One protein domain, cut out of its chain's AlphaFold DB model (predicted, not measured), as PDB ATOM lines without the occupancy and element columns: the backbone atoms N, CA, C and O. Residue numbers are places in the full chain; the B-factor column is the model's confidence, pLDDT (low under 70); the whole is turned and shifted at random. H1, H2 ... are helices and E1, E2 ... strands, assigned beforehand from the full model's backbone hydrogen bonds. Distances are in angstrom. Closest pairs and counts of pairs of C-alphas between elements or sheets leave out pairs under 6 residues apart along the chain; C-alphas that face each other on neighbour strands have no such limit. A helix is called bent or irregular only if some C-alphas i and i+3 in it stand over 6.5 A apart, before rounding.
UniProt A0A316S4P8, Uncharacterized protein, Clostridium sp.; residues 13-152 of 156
ATOM      1  N   ALA A  13     265.767 176.844 332.063       59.69
ATOM      2  CA  ALA A  13     266.003 176.019 330.885       59.69
ATOM      3  C   ALA A  13     265.406 174.602 330.988       59.69
ATOM      4  O   ALA A  13     264.790 174.152 330.026       59.69
ATOM      5  N   GLU A  14     265.525 173.905 332.124       57.84
ATOM      6  CA  GLU A  14     264.899 172.579 332.277       57.84
ATOM      7  C   GLU A  14     263.386 172.697 332.359       57.84
ATOM      8  O   GLU A  14     262.701 171.891 331.749       57.84
ATOM      9  N   ILE A  15     262.858 173.730 333.022       62.16
ATOM     10  CA  ILE A  15     261.419 174.010 333.055       62.16
ATOM     11  C   ILE A  15     260.882 174.215 331.633       62.16
ATOM     12  O   ILE A  15     259.857 173.644 331.268       62.16
ATOM     13  N   ALA A  16     261.582 174.997 330.808       65.69
ATOM     14  CA  ALA A  16     261.189 175.246 329.422       65.69
ATOM     15  C   ALA A  16     261.372 174.019 328.508       65.69
ATOM     16  O   ALA A  16     260.649 173.866 327.520       65.69
ATOM     17  N   ALA A  17     262.341 173.154 328.810       65.88
ATOM     18  CA  ALA A  17     262.580 171.916 328.076       65.88
ATOM     19  C   ALA A  17     261.642 170.781 328.514       65.88
ATOM     20  O   ALA A  17     261.406 169.861 327.737       65.88
ATOM     21  N   PHE A  18     261.071 170.845 329.718       64.50
ATOM     22  CA  PHE A  18     260.342 169.734 330.325       64.50
ATOM     23  C   PHE A  18     259.134 169.248 329.512       64.50
ATOM     24  O   PHE A  18     259.072 168.048 329.244       64.50
ATOM     25  N   PRO A  19     258.232 170.121 329.009       63.00
ATOM     26  CA  PRO A  19     257.120 169.675 328.165       63.00
ATOM     27  C   PRO A  19     257.585 168.998 326.870       63.00
ATOM     28  O   PRO A  19     256.856 168.200 326.295       63.00
ATOM     29  N   LYS A  20     258.801 169.322 326.404       68.88
ATOM     30  CA  LYS A  20     259.399 168.736 325.198       68.88
ATOM     31  C   LYS A  20     260.057 167.386 325.474       68.88
ATOM     32  O   LYS A  20     260.127 166.565 324.568       68.88
ATOM     33  N   LEU A  21     260.574 167.189 326.686       63.78
ATOM     34  CA  LEU A  21     261.311 165.990 327.082       63.78
ATOM     35  C   LEU A  21     260.403 164.892 327.651       63.78
ATOM     36  O   LEU A  21     260.754 163.727 327.524       63.78
ATOM     37  N   PHE A  22     259.265 165.254 328.255       63.09
ATOM     38  CA  PHE A  22     258.363 164.307 328.929       63.09
ATOM     39  C   PHE A  22     256.872 164.571 328.633       63.09
ATOM     40  O   PHE A  22     256.081 164.738 329.566       63.09
ATOM     41  N   PRO A  23     256.445 164.654 327.359       63.00
ATOM     42  CA  PRO A  23     255.074 165.040 327.008       63.00
ATOM     43  C   PRO A  23     253.999 164.092 327.568       63.00
ATOM     44  O   PRO A  23     252.896 164.534 327.884       63.00
ATOM     45  N   GLU A  24     254.305 162.805 327.736       65.31
ATOM     46  CA  GLU A  24     253.396 161.776 328.256       65.31
ATOM     47  C   GLU A  24     253.217 161.792 329.784       65.31
ATOM     48  O   GLU A  24     252.252 161.224 330.300       65.31
ATOM     49  N   HIS A  25     254.123 162.446 330.514       65.94
ATOM     50  CA  HIS A  25     254.129 162.480 331.982       65.94
ATOM     51  C   HIS A  25     253.728 163.839 332.562       65.94
ATOM     52  O   HIS A  25     253.656 163.997 333.780       65.94
ATOM     53  N   VAL A  26     253.453 164.814 331.701       68.00
ATOM     54  CA  VAL A  26     253.111 166.182 332.079       68.00
ATOM     55  C   VAL A  26     251.588 166.340 332.159       68.00
ATOM     56  O   VAL A  26     250.853 165.975 331.242       68.00
ATOM     57  N   SER A  27     251.112 166.904 333.269       69.44
ATOM     58  CA  SER A  27     249.722 167.317 333.483       69.44
ATOM     59  C   SER A  27     249.209 168.141 332.300       69.44
ATOM     60  O   SER A  27     249.907 169.020 331.787       69.44
ATOM     61  N   LYS A  28     247.942 167.954 331.908       76.12
ATOM     62  CA  LYS A  28     247.327 168.755 330.830       76.12
ATOM     63  C   LYS A  28     247.260 170.242 331.185       76.12
ATOM     64  O   LYS A  28     247.167 171.086 330.298       76.12
ATOM     65  N   LYS A  29     247.326 170.565 332.479       76.69
ATOM     66  CA  LYS A  29     247.351 171.933 333.005       76.69
ATOM     67  C   LYS A  29     248.752 172.485 333.211       76.69
ATOM     68  O   LYS A  29     248.881 173.589 333.727       76.69
ATOM     69  N   ALA A  30     249.803 171.781 332.807       76.06
ATOM     70  CA  ALA A  30     251.171 172.209 333.058       76.06
ATOM     71  C   ALA A  30     251.473 173.627 332.551       76.06
ATOM     72  O   ALA A  30     252.048 174.438 333.276       76.06
ATOM     73  N   GLU A  31     251.022 173.973 331.345       76.88
ATOM     74  CA  GLU A  31     251.169 175.337 330.830       76.88
ATOM     75  C   GLU A  31     250.423 176.373 331.681       76.88
ATOM     76  O   GLU A  31     250.922 177.475 331.910       76.88
ATOM     77  N   GLU A  32     249.225 176.036 332.161       82.56
ATOM     78  CA  GLU A  32     248.423 176.902 333.026       82.56
ATOM     79  C   GLU A  32     249.084 177.078 334.398       82.56
ATOM     80  O   GLU A  32     249.206 178.200 334.888       82.56
ATOM     81  N   VAL A  33     249.599 175.994 334.979       83.88
ATOM     82  CA  VAL A  33     250.377 175.996 336.226       83.88
ATOM     83  C   VAL A  33     251.585 176.916 336.089       83.88
ATOM     84  O   VAL A  33     251.798 177.785 336.935       83.88
ATOM     85  N   MET A  34     252.338 176.796 334.994       79.56
ATOM     86  CA  MET A  34     253.490 177.658 334.732       79.56
ATOM     87  C   MET A  34     253.096 179.131 334.577       79.56
ATOM     88  O   MET A  34     253.789 180.006 335.101       79.56
ATOM     89  N   LYS A  35     251.957 179.423 333.936       82.81
ATOM     90  CA  LYS A  35     251.404 180.788 333.860       82.81
ATOM     91  C   LYS A  35     251.033 181.334 335.242       82.81
ATOM     92  O   LYS A  35     251.315 182.495 335.527       82.81
ATOM     93  N   VAL A  36     250.433 180.514 336.110       87.75
ATOM     94  CA  VAL A  36     250.062 180.904 337.484       87.75
ATOM     95  C   VAL A  36     251.301 181.162 338.342       87.75
ATOM     96  O   VAL A  36     251.347 182.159 339.070       87.75
ATOM     97  N   LEU A  37     252.316 180.303 338.236       83.25
ATOM     98  CA  LEU A  37     253.584 180.456 338.949       83.25
ATOM     99  C   LEU A  37     254.336 181.712 338.489       83.25
ATOM    100  O   LEU A  37     254.839 182.466 339.328       83.25
ATOM    101  N   GLY A  38     254.375 181.988 337.185       83.06
ATOM    102  CA  GLY A  38     255.091 183.134 336.633       83.06
ATOM    103  C   GLY A  38     256.580 183.097 336.991       83.06
ATOM    104  O   GLY A  38     257.231 182.056 336.901       83.06
ATOM    105  N   LYS A  39     257.127 184.221 337.464       80.19
ATOM    106  CA  LYS A  39     258.535 184.336 337.882       80.19
ATOM    107  C   LYS A  39     258.848 183.550 339.161       80.19
ATOM    108  O   LYS A  39     260.019 183.341 339.453       80.19
ATOM    109  N   ARG A  40     257.838 183.076 339.905       82.31
ATOM    110  CA  ARG A  40     258.038 182.338 341.169       82.31
ATOM    111  C   ARG A  40     258.796 181.038 340.990       82.31
ATOM    112  O   ARG A  40     259.522 180.636 341.891       82.31
ATOM    113  N   ALA A  41     258.651 180.411 339.824       77.00
ATOM    114  CA  ALA A  41     259.399 179.211 339.488       77.00
ATOM    115  C   ALA A  41     260.917 179.447 339.592       77.00
ATOM    116  O   ALA A  41     261.625 178.569 340.070       77.00
ATOM    117  N   ASN A  42     261.391 180.663 339.277       74.50
ATOM    118  CA  ASN A  42     262.807 181.043 339.337       74.50
ATOM    119  C   ASN A  42     263.373 181.112 340.766       74.50
ATOM    120  O   ASN A  42     264.589 181.129 340.934       74.50
ATOM    121  N   TYR A  43     262.506 181.174 341.780       75.19
ATOM    122  CA  TYR A  43     262.889 181.243 343.193       75.19
ATOM    123  C   TYR A  43     262.813 179.879 343.891       75.19
ATOM    124  O   TYR A  43     262.967 179.815 345.109       75.19
ATOM    125  N   MET A  44     262.534 178.798 343.153       79.44
ATOM    126  CA  MET A  44     262.521 177.440 343.694       79.44
ATOM    127  C   MET A  44     263.938 176.876 343.735       79.44
ATOM    128  O   MET A  44     264.579 176.713 342.697       79.44
ATOM    129  N   HIS A  45     264.411 176.561 344.936       74.31
ATOM    130  CA  HIS A  45     265.761 176.075 345.188       74.31
ATOM    131  C   HIS A  45     265.730 174.804 346.040       74.31
ATOM    132  O   HIS A  45     264.910 174.671 346.949       74.31
ATOM    133  N   TYR A  46     266.661 173.886 345.774       71.56
ATOM    134  CA  TYR A  46     266.901 172.744 346.653       71.56
ATOM    135  C   TYR A  46     267.433 173.210 348.006       71.56
ATOM    136  O   TYR A  46     268.370 174.015 348.069       71.56
ATOM    137  N   ALA A  47     266.870 172.670 349.085       72.38
ATOM    138  CA  ALA A  47     267.483 172.814 350.395       72.38
ATOM    139  C   ALA A  47     268.826 172.058 350.420       72.38
ATOM    140  O   ALA A  47     268.926 170.921 349.964       72.38
ATOM    141  N   GLY A  48     269.879 172.702 350.934       58.12
ATOM    142  CA  GLY A  48     271.280 172.274 350.774       58.12
ATOM    143  C   GLY A  48     271.698 170.944 351.427       58.12
ATOM    144  O   GLY A  48     272.888 170.641 351.429       58.12
ATOM    145  N   HIS A  49     270.764 170.165 351.978       56.97
ATOM    146  CA  HIS A  49     271.022 168.906 352.693       56.97
ATOM    147  C   HIS A  49     270.146 167.728 352.219       56.97
ATOM    148  O   HIS A  49     270.101 166.699 352.888       56.97
ATOM    149  N   GLU A  50     269.450 167.855 351.087       54.41
ATOM    150  CA  GLU A  50     268.503 166.843 350.597       54.41
ATOM    151  C   GLU A  50     269.142 165.878 349.578       54.41
ATOM    152  O   GLU A  50     270.014 166.254 348.795       54.41
ATOM    153  N   VAL A  51     268.706 164.613 349.615       47.44
ATOM    154  CA  VAL A  51     269.387 163.431 349.042       47.44
ATOM    155  C   VAL A  51     269.253 163.323 347.513       47.44
ATOM    156  O   VAL A  51     270.080 162.690 346.859       47.44
ATOM    157  N   ASN A  52     268.250 163.975 346.921       50.12
ATOM    158  CA  ASN A  52     267.888 163.783 345.519       50.12
ATOM    159  C   ASN A  52     268.274 164.990 344.660       50.12
ATOM    160  O   ASN A  52     267.453 165.855 344.365       50.12
ATOM    161  N   CYS A  53     269.523 165.029 344.199       42.00
ATOM    162  CA  CYS A  53     269.939 165.912 343.108       42.00
ATOM    163  C   CYS A  53     269.404 165.361 341.774       42.00
ATOM    164  O   CYS A  53     270.137 164.700 341.042       42.00
ATOM    165  N   GLY A  54     268.126 165.580 341.459       42.41
ATOM    166  CA  GLY A  54     267.561 165.064 340.211       42.41
ATOM    167  C   GLY A  54     266.141 165.532 339.918       42.41
ATOM    168  O   GLY A  54     265.179 164.926 340.381       42.41
ATOM    169  N   GLY A  55     266.031 166.562 339.075       50.12
ATOM    170  CA  GLY A  55     264.777 167.090 338.537       50.12
ATOM    171  C   GLY A  55     264.295 168.356 339.250       50.12
ATOM    172  O   GLY A  55     264.112 168.376 340.459       50.12
ATOM    173  N   SER A  56     264.066 169.433 338.499       56.16
ATOM    174  CA  SER A  56     263.429 170.644 339.031       56.16
ATOM    175  C   SER A  56     262.082 170.321 339.690       56.16
ATOM    176  O   SER A  56     261.216 169.701 339.077       56.16
ATOM    177  N   ASN A  57     261.857 170.779 340.923       61.94
ATOM    178  CA  ASN A  57     260.595 170.557 341.639       61.94
ATOM    179  C   ASN A  57     259.387 171.226 340.969       61.94
ATOM    180  O   ASN A  57     258.257 170.779 341.161       61.94
ATOM    181  N   ALA A  58     259.615 172.234 340.117       62.19
ATOM    182  CA  ALA A  58     258.578 172.716 339.211       62.19
ATOM    183  C   ALA A  58     258.083 171.577 338.319       62.19
ATOM    184  O   ALA A  58     256.887 171.336 338.245       62.19
ATOM    185  N   CYS A  59     258.996 170.803 337.739       62.66
ATOM    186  CA  CYS A  59     258.666 169.638 336.932       62.66
ATOM    187  C   CYS A  59     257.949 168.550 337.738       62.66
ATOM    188  O   CYS A  59     257.017 167.941 337.228       62.66
ATOM    189  N   LEU A  60     258.315 168.352 339.010       67.06
ATOM    190  CA  LEU A  60     257.605 167.423 339.891       67.06
ATOM    191  C   LEU A  60     256.140 167.833 340.095       67.06
ATOM    192  O   LEU A  60     255.259 166.988 339.966       67.06
ATOM    193  N   MET A  61     255.872 169.126 340.319       67.56
ATOM    194  CA  MET A  61     254.503 169.660 340.366       67.56
ATOM    195  C   MET A  61     253.757 169.423 339.047       67.56
ATOM    196  O   MET A  61     252.589 169.037 339.068       67.56
ATOM    197  N   LEU A  62     254.428 169.611 337.904       67.25
ATOM    198  CA  LEU A  62     253.838 169.381 336.581       67.25
ATOM    199  C   LEU A  62     253.530 167.899 336.307       67.25
ATOM    200  O   LEU A  62     252.719 167.629 335.430       67.25
ATOM    201  N   MET A  63     254.136 166.952 337.030       71.00
ATOM    202  CA  MET A  63     253.851 165.510 336.916       71.00
ATOM    203  C   MET A  63     252.771 165.005 337.895       71.00
ATOM    204  O   MET A  63     252.406 163.826 337.856       71.00
ATOM    205  N   THR A  64     252.263 165.862 338.789       72.56
ATOM    206  CA  THR A  64     251.140 165.524 339.689       72.56
ATOM    207  C   THR A  64     249.797 165.514 338.942       72.56
ATOM    208  O   THR A  64     249.747 165.714 337.725       72.56
ATOM    209  N   THR A  65     248.684 165.259 339.640       77.00
ATOM    210  CA  THR A  65     247.354 165.445 339.038       77.00
ATOM    211  C   THR A  65     247.105 166.907 338.646       77.00
ATOM    212  O   THR A  65     247.602 167.836 339.282       77.00
ATOM    213  N   ASP A  66     246.271 167.125 337.621       78.81
ATOM    214  CA  ASP A  66     245.885 168.469 337.157       78.81
ATOM    215  C   ASP A  66     245.340 169.360 338.292       78.81
ATOM    216  O   ASP A  66     245.499 170.582 338.265       78.81
ATOM    217  N   THR A  67     244.676 168.760 339.282       86.19
ATOM    218  CA  THR A  67     244.130 169.447 340.457       86.19
ATOM    219  C   THR A  67     245.220 169.816 341.455       86.19
ATOM    220  O   THR A  67     245.343 170.993 341.789       86.19
ATOM    221  N   LEU A  68     246.054 168.854 341.871       87.00
ATOM    222  CA  LEU A  68     247.097 169.106 342.868       87.00
ATOM    223  C   LEU A  68     248.125 170.118 342.354       87.00
ATOM    224  O   LEU A  68     248.488 171.047 343.077       87.00
ATOM    225  N   ALA A  69     248.534 169.999 341.088       84.12
ATOM    226  CA  ALA A  69     249.456 170.938 340.455       84.12
ATOM    227  C   ALA A  69     248.925 172.379 340.514       84.12
ATOM    228  O   ALA A  69     249.662 173.322 340.819       84.12
ATOM    229  N   MET A  70     247.627 172.553 340.241       87.94
ATOM    230  CA  MET A  70     246.980 173.860 340.256       87.94
ATOM    231  C   MET A  70     246.837 174.416 341.673       87.94
ATOM    232  O   MET A  70     247.113 175.598 341.890       87.94
ATOM    233  N   ASP A  71     246.459 173.583 342.639       90.44
ATOM    234  CA  ASP A  71     246.320 173.996 344.036       90.44
ATOM    235  C   ASP A  71     247.654 174.472 344.607       90.44
ATOM    236  O   ASP A  71     247.726 175.559 345.188       90.44
ATOM    237  N   VAL A  72     248.741 173.736 344.349       89.06
ATOM    238  CA  VAL A  72     250.092 174.158 344.745       89.06
ATOM    239  C   VAL A  72     250.450 175.499 344.097       89.06
ATOM    240  O   VAL A  72     250.911 176.414 344.784       89.06
ATOM    241  N   ALA A  73     250.187 175.669 342.799       88.44
ATOM    242  CA  ALA A  73     250.474 176.916 342.090       88.44
ATOM    243  C   ALA A  73     249.701 178.115 342.667       88.44
ATOM    244  O   ALA A  73     250.277 179.189 342.872       88.44
ATOM    245  N   GLN A  74     248.413 177.942 342.974       90.81
ATOM    246  CA  GLN A  74     247.579 178.983 343.583       90.81
ATOM    247  C   GLN A  74     248.012 179.298 345.015       90.81
ATOM    248  O   GLN A  74     248.007 180.465 345.420       90.81
ATOM    249  N   THR A  75     248.424 178.290 345.779       90.00
ATOM    250  CA  THR A  75     248.973 178.474 347.123       90.00
ATOM    251  C   THR A  75     250.270 179.271 347.077       90.00
ATOM    252  O   THR A  75     250.380 180.306 347.742       90.00
ATOM    253  N   LEU A  76     251.219 178.885 346.224       87.69
ATOM    254  CA  LEU A  76     252.477 179.614 346.053       87.69
ATOM    255  C   LEU A  76     252.251 181.035 345.527       87.69
ATOM    256  O   LEU A  76     252.918 181.965 345.975       87.69
ATOM    257  N   LYS A  77     251.261 181.246 344.651       88.38
ATOM    258  CA  LYS A  77     250.869 182.582 344.177       88.38
ATOM    259  C   LYS A  77     250.440 183.516 345.311       88.38
ATOM    260  O   LYS A  77     250.728 184.710 345.236       88.38
ATOM    261  N   LYS A  78     249.759 182.989 346.333       87.38
ATOM    262  CA  LYS A  78     249.315 183.747 347.517       87.38
ATOM    263  C   LYS A  78     250.448 183.981 348.519       87.38
ATOM    264  O   LYS A  78     250.435 184.986 349.221       87.38
ATOM    265  N   MET A  79     251.406 183.057 348.602       85.69
ATOM    266  CA  MET A  79     252.495 183.097 349.586       85.69
ATOM    267  C   MET A  79     253.743 183.833 349.093       85.69
ATOM    268  O   MET A  79     254.494 184.371 349.904       85.69
ATOM    269  N   VAL A  80     253.990 183.861 347.784       83.75
ATOM    270  CA  VAL A  80     255.221 184.393 347.191       83.75
ATOM    271  C   VAL A  80     254.869 185.430 346.133       83.75
ATOM    272  O   VAL A  80     253.987 185.225 345.297       83.75
ATOM    273  N   SER A  81     255.561 186.566 346.166       81.94
ATOM    274  CA  SER A  81     255.391 187.617 345.165       81.94
ATOM    275  C   SER A  81     255.899 187.166 343.797       81.94
ATOM    276  O   SER A  81     256.872 186.422 343.697       81.94
ATOM    277  N   ASN A  82     255.248 187.638 342.731       81.88
ATOM    278  CA  ASN A  82     255.768 187.455 341.375       81.88
ATOM    279  C   ASN A  82     256.950 188.387 341.078       81.88
ATOM    280  O   ASN A  82     257.703 188.139 340.148       81.88
ATOM    281  N   GLU A  83     257.085 189.473 341.837       79.88
ATOM    282  CA  GLU A  83     258.173 190.435 341.692       79.88
ATOM    283  C   GLU A  83     259.071 190.392 342.935       79.88
ATOM    284  O   GLU A  83     258.560 190.247 344.052       79.88
ATOM    285  N   PRO A  84     260.397 190.511 342.777       67.06
ATOM    286  CA  PRO A  84     261.318 190.519 343.902       67.06
ATOM    287  C   PRO A  84     261.087 191.772 344.758       67.06
ATOM    288  O   PRO A  84     261.276 192.895 344.301       67.06
ATOM    289  N   ILE A  85     260.680 191.581 346.013       59.06
ATOM    290  CA  ILE A  85     260.429 192.670 346.964       59.06
ATOM    291  C   ILE A  85     261.739 192.965 347.729       59.06
ATOM    292  O   ILE A  85     261.841 192.646 348.901       59.06
ATOM    293  N   HIS A  86     262.745 193.506 347.027       53.50
ATOM    294  CA  HIS A  86     264.049 194.032 347.501       53.50
ATOM    295  C   HIS A  86     265.009 193.138 348.335       53.50
ATOM    296  O   HIS A  86     264.614 192.379 349.212       53.50
ATOM    297  N   ASP A  87     266.307 193.277 348.012       48.19
ATOM    298  CA  ASP A  87     267.567 192.668 348.502       48.19
ATOM    299  C   ASP A  87     267.665 191.158 348.761       48.19
ATOM    300  O   ASP A  87     268.746 190.595 348.600       48.19
ATOM    301  N   VAL A  88     266.576 190.452 349.052       55.28
ATOM    302  CA  VAL A  88     266.551 188.987 349.116       55.28
ATOM    303  C   VAL A  88     265.142 188.529 348.746       55.28
ATOM    304  O   VAL A  88     264.274 188.392 349.605       55.28
ATOM    305  N   GLY A  89     264.864 188.342 347.452       64.69
ATOM    306  CA  GLY A  89     263.571 187.802 347.020       64.69
ATOM    307  C   GLY A  89     263.223 186.537 347.817       64.69
ATOM    308  O   GLY A  89     264.100 185.708 348.061       64.69
ATOM    309  N   ARG A  90     261.965 186.405 348.263       74.88
ATOM    310  CA  ARG A  90     261.532 185.245 349.053       74.88
ATOM    311  C   ARG A  90     261.796 183.968 348.252       74.88
ATOM    312  O   ARG A  90     261.193 183.754 347.203       74.88
ATOM    313  N   VAL A  91     262.683 183.135 348.778       79.12
ATOM    314  CA  VAL A  91     263.038 181.838 348.201       79.12
ATOM    315  C   VAL A  91     261.990 180.797 348.576       79.12
ATOM    316  O   VAL A  91     261.458 180.812 349.688       79.12
ATOM    317  N   ILE A  92     261.714 179.887 347.646       83.75
ATOM    318  CA  ILE A  92     260.975 178.654 347.890       83.75
ATOM    319  C   ILE A  92     262.008 177.535 348.059       83.75
ATOM    320  O   ILE A  92     262.622 177.101 347.085       83.75
ATOM    321  N   LEU A  93     262.227 177.098 349.295       83.31
ATOM    322  CA  LEU A  93     263.051 175.939 349.620       83.31
ATOM    323  C   LEU A  93     262.222 174.681 349.418       83.31
ATOM    324  O   LEU A  93     261.140 174.558 349.994       83.31
ATOM    325  N   VAL A  94     262.719 173.764 348.599       81.75
ATOM    326  CA  VAL A  94     262.026 172.513 348.317       81.75
ATOM    327  C   VAL A  94     262.827 171.321 348.821       81.75
ATOM    328  O   VAL A  94     264.037 171.230 348.594       81.75
ATOM    329  N   HIS A  95     262.106 170.427 349.487       81.38
ATOM    330  CA  HIS A  95     262.564 169.186 350.089       81.38
ATOM    331  C   HIS A  95     261.882 168.010 349.374       81.38
ATOM    332  O   HIS A  95     260.651 167.967 349.307       81.38
ATOM    333  N   ASP A  96     262.663 167.084 348.823       76.88
ATOM    334  CA  ASP A  96     262.171 165.844 348.211       76.88
ATOM    335  C   ASP A  96     262.477 164.700 349.171       76.88
ATOM    336  O   ASP A  96     263.632 164.299 349.345       76.88
ATOM    337  N   VAL A  97     261.435 164.192 349.817       79.06
ATOM    338  CA  VAL A  97     261.583 163.216 350.892       79.06
ATOM    339  C   VAL A  97     261.110 161.842 350.457       79.06
ATOM    340  O   VAL A  97     260.085 161.684 349.797       79.06
ATOM    341  N   LEU A  98     261.850 160.820 350.887       76.88
ATOM    342  CA  LEU A  98     261.528 159.417 350.615       76.88
ATOM    343  C   LEU A  98     260.432 158.872 351.530       76.88
ATOM    344  O   LEU A  98     259.843 157.838 351.228       76.88
ATOM    345  N   THR A  99     260.169 159.533 352.660       78.94
ATOM    346  CA  THR A  99     259.170 159.086 353.629       78.94
ATOM    347  C   THR A  99     258.343 160.262 354.158       78.94
ATOM    348  O   THR A  99     258.900 161.312 354.482       78.94
ATOM    349  N   PRO A 100     257.020 160.090 354.343       82.19
ATOM    350  CA  PRO A 100     256.150 161.105 354.946       82.19
ATOM    351  C   PRO A 100     256.590 161.525 356.350       82.19
ATOM    352  O   PRO A 100     256.365 162.659 356.750       82.19
ATOM    353  N   SER A 101     257.247 160.629 357.093       80.62
ATOM    354  CA  SER A 101     257.781 160.897 358.434       80.62
ATOM    355  C   SER A 101     258.869 161.975 358.465       80.62
ATOM    356  O   SER A 101     259.129 162.541 359.523       80.62
ATOM    357  N   SER A 102     259.501 162.272 357.326       81.12
ATOM    358  CA  SER A 102     260.457 163.373 357.191       81.12
ATOM    359  C   SER A 102     259.768 164.731 357.052       81.12
ATOM    360  O   SER A 102     260.426 165.762 357.182       81.12
ATOM    361  N   MET A 103     258.456 164.752 356.793       85.19
ATOM    362  CA  MET A 103     257.681 165.986 356.746       85.19
ATOM    363  C   MET A 103     257.315 166.454 358.159       85.19
ATOM    364  O   MET A 103     256.885 165.646 358.993       85.19
ATOM    365  N   PRO A 104     257.401 167.764 358.448       80.94
ATOM    366  CA  PRO A 104     257.067 168.276 359.768       80.94
ATOM    367  C   PRO A 104     255.597 168.039 360.139       80.94
ATOM    368  O   PRO A 104     254.682 168.534 359.476       80.94
ATOM    369  N   CYS A 105     255.383 167.351 361.262       78.88
ATOM    370  CA  CYS A 105     254.065 167.134 361.864       78.88
ATOM    371  C   CYS A 105     253.071 166.401 360.945       78.88
ATOM    372  O   CYS A 105     251.890 166.741 360.959       78.88
ATOM    373  N   VAL A 106     253.514 165.411 360.169       82.50
ATOM    374  CA  VAL A 106     252.642 164.587 359.311       82.50
ATOM    375  C   VAL A 106     252.550 163.151 359.840       82.50
ATOM    376  O   VAL A 106     253.569 162.522 360.114       82.50
ATOM    377  N   ALA A 107     251.329 162.627 359.955       79.38
ATOM    378  CA  ALA A 107     251.035 161.224 360.260       79.38
ATOM    379  C   ALA A 107     250.294 160.540 359.114       79.38
ATOM    380  O   ALA A 107     249.562 161.178 358.356       79.38
ATOM    381  N   VAL A 108     250.426 159.216 359.062       80.44
ATOM    382  CA  VAL A 108     249.572 158.341 358.253       80.44
ATOM    383  C   VAL A 108     248.313 158.024 359.049       80.44
ATOM    384  O   VAL A 108     248.407 157.646 360.217       80.44
ATOM    385  N   ILE A 109     247.141 158.160 358.433       76.31
ATOM    386  CA  ILE A 109     245.892 157.692 359.032       76.31
ATOM    387  C   ILE A 109     245.885 156.154 358.947       76.31
ATOM    388  O   ILE A 109     245.925 155.618 357.833       76.31
ATOM    389  N   PRO A 110     245.842 155.426 360.083       72.44
ATOM    390  CA  PRO A 110     245.929 153.967 360.087       72.44
ATOM    391  C   PRO A 110     244.890 153.311 359.172       72.44
ATOM    392  O   PRO A 110     243.713 153.665 359.210       72.44
ATOM    393  N   GLY A 111     245.324 152.343 358.361       67.06
ATOM    394  CA  GLY A 111     244.448 151.614 357.435       67.06
ATOM    395  C   GLY A 111     244.068 152.383 356.165       67.06
ATOM    396  O   GLY A 111     243.171 151.946 355.449       67.06
ATOM    397  N   THR A 112     244.725 153.511 355.875       73.38
ATOM    398  CA  THR A 112     244.484 154.318 354.669       73.38
ATOM    399  C   THR A 112     245.794 154.862 354.081       73.38
ATOM    400  O   THR A 112     246.782 154.989 354.801       73.38
ATOM    401  N   ASP A 113     245.766 155.288 352.814       71.19
ATOM    402  CA  ASP A 113     246.853 156.048 352.156       71.19
ATOM    403  C   ASP A 113     246.673 157.576 352.282       71.19
ATOM    404  O   ASP A 113     247.107 158.372 351.434       71.19
ATOM    405  N   THR A 114     245.975 157.998 353.340       76.19
ATOM    406  CA  THR A 114     245.701 159.405 353.636       76.19
ATOM    407  C   THR A 114     246.604 159.896 354.756       76.19
ATOM    408  O   THR A 114     246.804 159.223 355.768       76.19
ATOM    409  N   TYR A 115     247.126 161.106 354.584       83.88
ATOM    410  CA  TYR A 115     248.014 161.746 355.546       83.88
ATOM    411  C   TYR A 115     247.330 162.936 356.209       83.88
ATOM    412  O   TYR A 115     246.531 163.632 355.579       83.88
ATOM    413  N   THR A 116     247.648 163.180 357.478       82.44
ATOM    414  CA  THR A 116     247.070 164.274 358.267       82.44
ATOM    415  C   THR A 116     248.120 164.985 359.109       82.44
ATOM    416  O   THR A 116     249.206 164.457 359.364       82.44
ATOM    417  N   PHE A 117     247.788 166.191 359.559       80.62
ATOM    418  CA  PHE A 117     248.616 166.945 360.488       80.62
ATOM    419  C   PHE A 117     248.528 166.388 361.913       80.62
ATOM    420  O   PHE A 117     247.442 166.178 362.442       80.62
ATOM    421  N   MET A 118     249.683 166.233 362.559       72.75
ATOM    422  CA  MET A 118     249.832 165.906 363.984       72.75
ATOM    423  C   MET A 118     249.984 167.147 364.886       72.75
ATOM    424  O   MET A 118     250.214 167.014 366.084       72.75
ATOM    425  N   GLY A 119     249.937 168.357 364.320       62.25
ATOM    426  CA  GLY A 119     250.132 169.603 365.064       62.25
ATOM    427  C   GLY A 119     248.856 170.118 365.736       62.25
ATOM    428  O   GLY A 119     247.749 169.829 365.289       62.25
ATOM    429  N   ASN A 120     249.017 170.944 366.777       57.22
ATOM    430  CA  ASN A 120     247.918 171.753 367.313       57.22
ATOM    431  C   ASN A 120     247.319 172.612 366.184       57.22
ATOM    432  O   ASN A 120     248.064 173.155 365.366       57.22
ATOM    433  N   GLN A 121     245.994 172.770 366.145       52.72
ATOM    434  CA  GLN A 121     245.272 173.490 365.078       52.72
ATOM    435  C   GLN A 121     245.685 174.973 364.912       52.72
ATOM    436  O   GLN A 121     245.291 175.623 363.946       52.72
ATOM    437  N   ASP A 122     246.526 175.497 365.807       55.22
ATOM    438  CA  ASP A 122     247.017 176.876 365.826       55.22
ATOM    439  C   ASP A 122     248.225 177.160 364.920       55.22
ATOM    440  O   ASP A 122     248.685 178.307 364.857       55.22
ATOM    441  N   ILE A 123     248.773 176.170 364.202       59.62
ATOM    442  CA  ILE A 123     249.912 176.432 363.312       59.62
ATOM    443  C   ILE A 123     249.440 177.144 362.034       59.62
ATOM    444  O   ILE A 123     249.164 176.539 360.998       59.62
ATOM    445  N   LYS A 124     249.359 178.475 362.108       64.38
ATOM    446  CA  LYS A 124     248.979 179.333 360.981       64.38
ATOM    447  C   LYS A 124     249.994 179.239 359.841       64.38
ATOM    448  O   LYS A 124     251.204 179.285 360.055       64.38
ATOM    449  N   GLY A 125     249.478 179.194 358.614       70.25
ATOM    450  CA  GLY A 125     250.285 179.297 357.397       70.25
ATOM    451  C   GLY A 125     250.949 177.997 356.943       70.25
ATOM    452  O   GLY A 125     251.885 178.075 356.149       70.25
ATOM    453  N   ILE A 126     250.476 176.839 357.422       80.25
ATOM    454  CA  ILE A 126     250.847 175.518 356.893       80.25
ATOM    455  C   ILE A 126     249.670 174.924 356.114       80.25
ATOM    456  O   ILE A 126     248.521 175.042 356.533       80.25
ATOM    457  N   GLN A 127     249.957 174.296 354.976       86.50
ATOM    458  CA  GLN A 127     248.991 173.559 354.165       86.50
ATOM    459  C   GLN A 127     249.529 172.168 353.827       86.50
ATOM    460  O   GLN A 127     250.708 172.031 353.508       86.50
ATOM    461  N   LEU A 128     248.662 171.154 353.899       88.12
ATOM    462  CA  LEU A 128     248.931 169.794 353.431       88.12
ATOM    463  C   LEU A 128     247.986 169.519 352.270       88.12
ATOM    464  O   LEU A 128     246.767 169.549 352.438       88.12
ATOM    465  N   LEU A 129     248.560 169.288 351.103       89.50
ATOM    466  CA  LEU A 129     247.866 168.974 349.865       89.50
ATOM    467  C   LEU A 129     248.280 167.560 349.456       89.50
ATOM    468  O   LEU A 129     249.435 167.181 349.637       89.50
ATOM    469  N   GLN A 130     247.359 166.754 348.944       88.88
ATOM    470  CA  GLN A 130     247.675 165.384 348.551       88.88
ATOM    471  C   GLN A 130     246.740 164.885 347.460       88.88
ATOM    472  O   GLN A 130     245.578 165.286 347.410       88.88
ATOM    473  N   ASP A 131     247.245 163.975 346.640       87.25
ATOM    474  CA  ASP A 131     246.464 163.171 345.704       87.25
ATOM    475  C   ASP A 131     246.860 161.687 345.829       87.25
ATOM    476  O   ASP A 131     247.398 161.255 346.857       87.25
ATOM    477  N   ASP A 132     246.541 160.882 344.822       83.06
ATOM    478  CA  ASP A 132     246.903 159.468 344.730       83.06
ATOM    479  C   ASP A 132     248.418 159.241 344.588       83.06
ATOM    480  O   ASP A 132     248.929 158.204 345.003       83.06
ATOM    481  N   LYS A 133     249.166 160.214 344.063       81.31
ATOM    482  CA  LYS A 133     250.590 160.073 343.719       81.31
ATOM    483  C   LYS A 133     251.520 160.834 344.649       81.31
ATOM    484  O   LYS A 133     252.662 160.416 344.842       81.31
ATOM    485  N   PHE A 134     251.063 161.943 345.211       85.50
ATOM    486  CA  PHE A 134     251.898 162.897 345.917       85.50
ATOM    487  C   PHE A 134     251.269 163.368 347.219       85.50
ATOM    488  O   PHE A 134     250.052 163.445 347.393       85.50
ATOM    489  N   LEU A 135     252.152 163.724 348.138       87.75
ATOM    490  CA  LEU A 135     251.863 164.462 349.350       87.75
ATOM    491  C   LEU A 135     252.761 165.696 349.347       87.75
ATOM    492  O   LEU A 135     253.969 165.582 349.146       87.75
ATOM    493  N   VAL A 136     252.172 166.867 349.546       88.81
ATOM    494  CA  VAL A 136     252.858 168.156 349.509       88.81
ATOM    495  C   VAL A 136     252.528 168.927 350.776       88.81
ATOM    496  O   VAL A 136     251.369 169.211 351.070       88.81
ATOM    497  N   TRP A 137     253.555 169.298 351.522       90.31
ATOM    498  CA  TRP A 137     253.453 170.153 352.699       90.31
ATOM    499  C   TRP A 137     254.068 171.504 352.362       90.31
ATOM    500  O   TRP A 137     255.157 171.547 351.798       90.31
ATOM    501  N   ILE A 138     253.395 172.605 352.689       89.75
ATOM    502  CA  ILE A 138     253.874 173.960 352.388       89.75
ATOM    503  C   ILE A 138     253.725 174.832 353.623       89.75
ATOM    504  O   ILE A 138     252.645 174.899 354.212       89.75
ATOM    505  N   LYS A 139     254.781 175.567 353.970       87.69
ATOM    506  CA  LYS A 139     254.769 176.595 355.010       87.69
ATOM    507  C   LYS A 139     255.459 177.851 354.521       87.69
ATOM    508  O   LYS A 139     256.524 177.795 353.919       87.69
ATOM    509  N   SER A 140     254.906 179.012 354.854       84.62
ATOM    510  CA  SER A 140     255.561 180.289 354.575       84.62
ATOM    511  C   SER A 140     255.883 181.049 355.855       84.62
ATOM    512  O   SER A 140     255.042 181.178 356.740       84.62
ATOM    513  N   ASN A 141     257.089 181.611 355.930       78.38
ATOM    514  CA  ASN A 141     257.490 182.574 356.957       78.38
ATOM    515  C   ASN A 141     258.039 183.852 356.305       78.38
ATOM    516  O   ASN A 141     258.092 183.950 355.083       78.38
ATOM    517  N   LEU A 142     258.447 184.843 357.107       74.44
ATOM    518  CA  LEU A 142     258.932 186.135 356.604       74.44
ATOM    519  C   LEU A 142     260.120 186.022 355.632       74.44
ATOM    520  O   LEU A 142     260.173 186.800 354.688       74.44
ATOM    521  N   ARG A 143     261.016 185.047 355.816       73.44
ATOM    522  CA  ARG A 143     262.275 184.904 355.066       73.44
ATOM    523  C   ARG A 143     262.152 184.002 353.836       73.44
ATOM    524  O   ARG A 143     262.739 184.306 352.805       73.44
ATOM    525  N   PHE A 144     261.392 182.915 353.928       80.44
ATOM    526  CA  PHE A 144     261.263 181.928 352.853       80.44
ATOM    527  C   PHE A 144     259.927 181.171 352.927       80.44
ATOM    528  O   PHE A 144     259.207 181.210 353.932       80.44
ATOM    529  N   THR A 145     259.611 180.467 351.847       86.81
ATOM    530  CA  THR A 145     258.578 179.429 351.797       86.81
ATOM    531  C   THR A 145     259.274 178.075 351.753       86.81
ATOM    532  O   THR A 145     260.145 177.872 350.924       86.81
ATOM    533  N   GLU A 146     258.921 177.165 352.648       87.56
ATOM    534  CA  GLU A 146     259.390 175.779 352.643       87.56
ATOM    535  C   GLU A 146     258.296 174.877 352.083       87.56
ATOM    536  O   GLU A 146     257.118 175.020 352.426       87.56
ATOM    537  N   MET A 147     258.692 173.939 351.233       88.19
ATOM    538  CA  MET A 147     257.822 172.939 350.641       88.19
ATOM    539  C   MET A 147     258.477 171.565 350.742       88.19
ATOM    540  O   MET A 147     259.612 171.400 350.313       88.19
ATOM    541  N   TYR A 148     257.752 170.580 351.260       86.94
ATOM    542  CA  TYR A 148     258.153 169.176 351.224       86.94
ATOM    543  C   TYR A 148     257.271 168.432 350.237       86.94
ATOM    544  O   TYR A 148     256.053 168.621 350.242       86.94
ATOM    545  N   ILE A 149     257.869 167.564 349.429       85.12
ATOM    546  CA  ILE A 149     257.165 166.715 348.476       85.12
ATOM    547  C   ILE A 149     257.554 165.262 348.738       85.12
ATOM    548  O   ILE A 149     258.731 164.933 348.842       85.12
ATOM    549  N   TYR A 150     256.550 164.399 348.856       83.50
ATOM    550  CA  TYR A 150     256.693 162.951 348.953       83.50
ATOM    551  C   TYR A 150     255.918 162.297 347.815       83.50
ATOM    552  O   TYR A 150     254.780 162.681 347.529       83.50
ATOM    553  N   ARG A 151     256.517 161.282 347.191       82.69
ATOM    554  CA  ARG A 151     255.884 160.475 346.143       82.69
ATOM    555  C   ARG A 151     255.372 159.181 346.769       82.69
ATOM    556  O   ARG A 151     256.166 158.333 347.167       82.69
ATOM    557  N   LYS A 152     254.051 159.005 346.810       80.56
ATOM    558  CA  LYS A 152     253.377 157.842 347.421       80.56
ATOM    559  C   LYS A 152     253.749 156.514 346.749       80.56
ATOM    560  O   LYS A 152     253.665 155.459 347.370       80.56
TER     561      LYS A 152
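This is residues 13 to 152 of the 156 residues of an uncharacterized protein of Clostridium sp. (UniProt A0A316S4P8). Look first for a twisted sheet of five strands, E1 E2 E7 E6 E5, with H4 packed lengthwise over one face and the short helix H3 on that same face; H2 sits next to H4, and H1 lies farther out beyond H3. On the other side of the sheet, near its E5 edge, is a small separate hairpin, E3 and E4. The printed part has 140 residues, with four named helices and seven named strands in the order H1 H2 E1 H3 H4 E2 E3 E4 E5 E6 E7, of mixed class. The large sheet is mixed, with E1, E2 and E7 parallel and E7, E6 and E5 antiparallel, while the pair E3 and E4 is antiparallel. The whole is compact and rounded, with a radius of gyration of the C-alphas of 14.8 A and spans of 41 by 39 by 27 A.

Begin at E5, residues 126 to 130, E6, residues 134 to 140, and E7, residues 144 to 151; they form a meander, each strand the antiparallel neighbour of the one before, and E5 and E6, like E6 and E7, are a hairpin. Look for N 129 and O 136 at 2.8 A, and for N 148 and O 137 at 2.8 A. Beside E7 runs E2, residues 91 to 97, parallel at 23 degrees, with N 95 and O 147 at 2.8 A. Beyond it the edge strand E1, residues 44 to 46, is parallel to E2 at 47 degrees, with N 45 and O 92 at 2.8 A. H3, residues 57 to 62, and H4, residues 66 to 79, lie on the same face of this sheet, giving two layers, helices on one face of a sheet. E1, H3, H4 and E2 make a strand-helix-strand unit, two parallel neighbour strands with helices between, and its crossover is left-handed. H4 lies over E6 at a height of 9.7 A over the sheet and runs along the strands, at 4 degrees to E6 on the local plane. With its residues 68 to 72 alone H4 touches H3, closest at the C-alphas of Met 61 and Ala 69, 5.2 A, at a steep tilt of 47 degrees, opposite ways. H2, residues 30 to 43, touches H4, closest at the C-alphas of Leu 37 and Ala 73, 5.7 A; it only grazes the sheet, with residues 40 to 43. H1, residues 13 to 21, only just touches H3, with 3 pairs of C-alphas within 8 A, the closest being Ile 15 and Cys 59 at 6.5 A. E3, residues 106 to 108, and E4, residues 115 to 117, are a hairpin, with N 107 and O 116 at 2.9 A; the closest C-alphas of E4 and E5 are Thr 116 and Leu 128, 7.6 A. Every O i to N i+4 pair is within hydrogen-bond range in H3, against 3 of 5 in H1, 5 of 10 in H2 and 9 of 10 in H4.

Find C-alpha 144 at (261.263, 181.928, 352.853); from there E7 runs 23.1 A to C-alpha 151 at (255.884, 160.475, 346.143). E6 spans 19.8 A, E2 18.9 A and E5 13.5 A, while E1, E3 and E4 have three residues each. H4 starts at C-alpha 66, (245.885, 168.469, 337.157), and is 20.3 A long; H2 is 17.9 A, H1 11.7 A and H3 8.5 A. H1 and H2 are irregular: C-alphas 16 and 19 are 7.0 A apart, and C-alphas 36 and 39 are 9.2 A apart.

The two C-alphas farthest apart are those of Asp 87 and Gly 111, at 48.0 A. The printed part has no cut, and the link from H4 to E2, 11 residues, is long. The mean pLDDT of the printed part is 75.0; look for values under 70 at residues 13 to 27, 48 to 62, 84 to 89, 111 and 119 to 124.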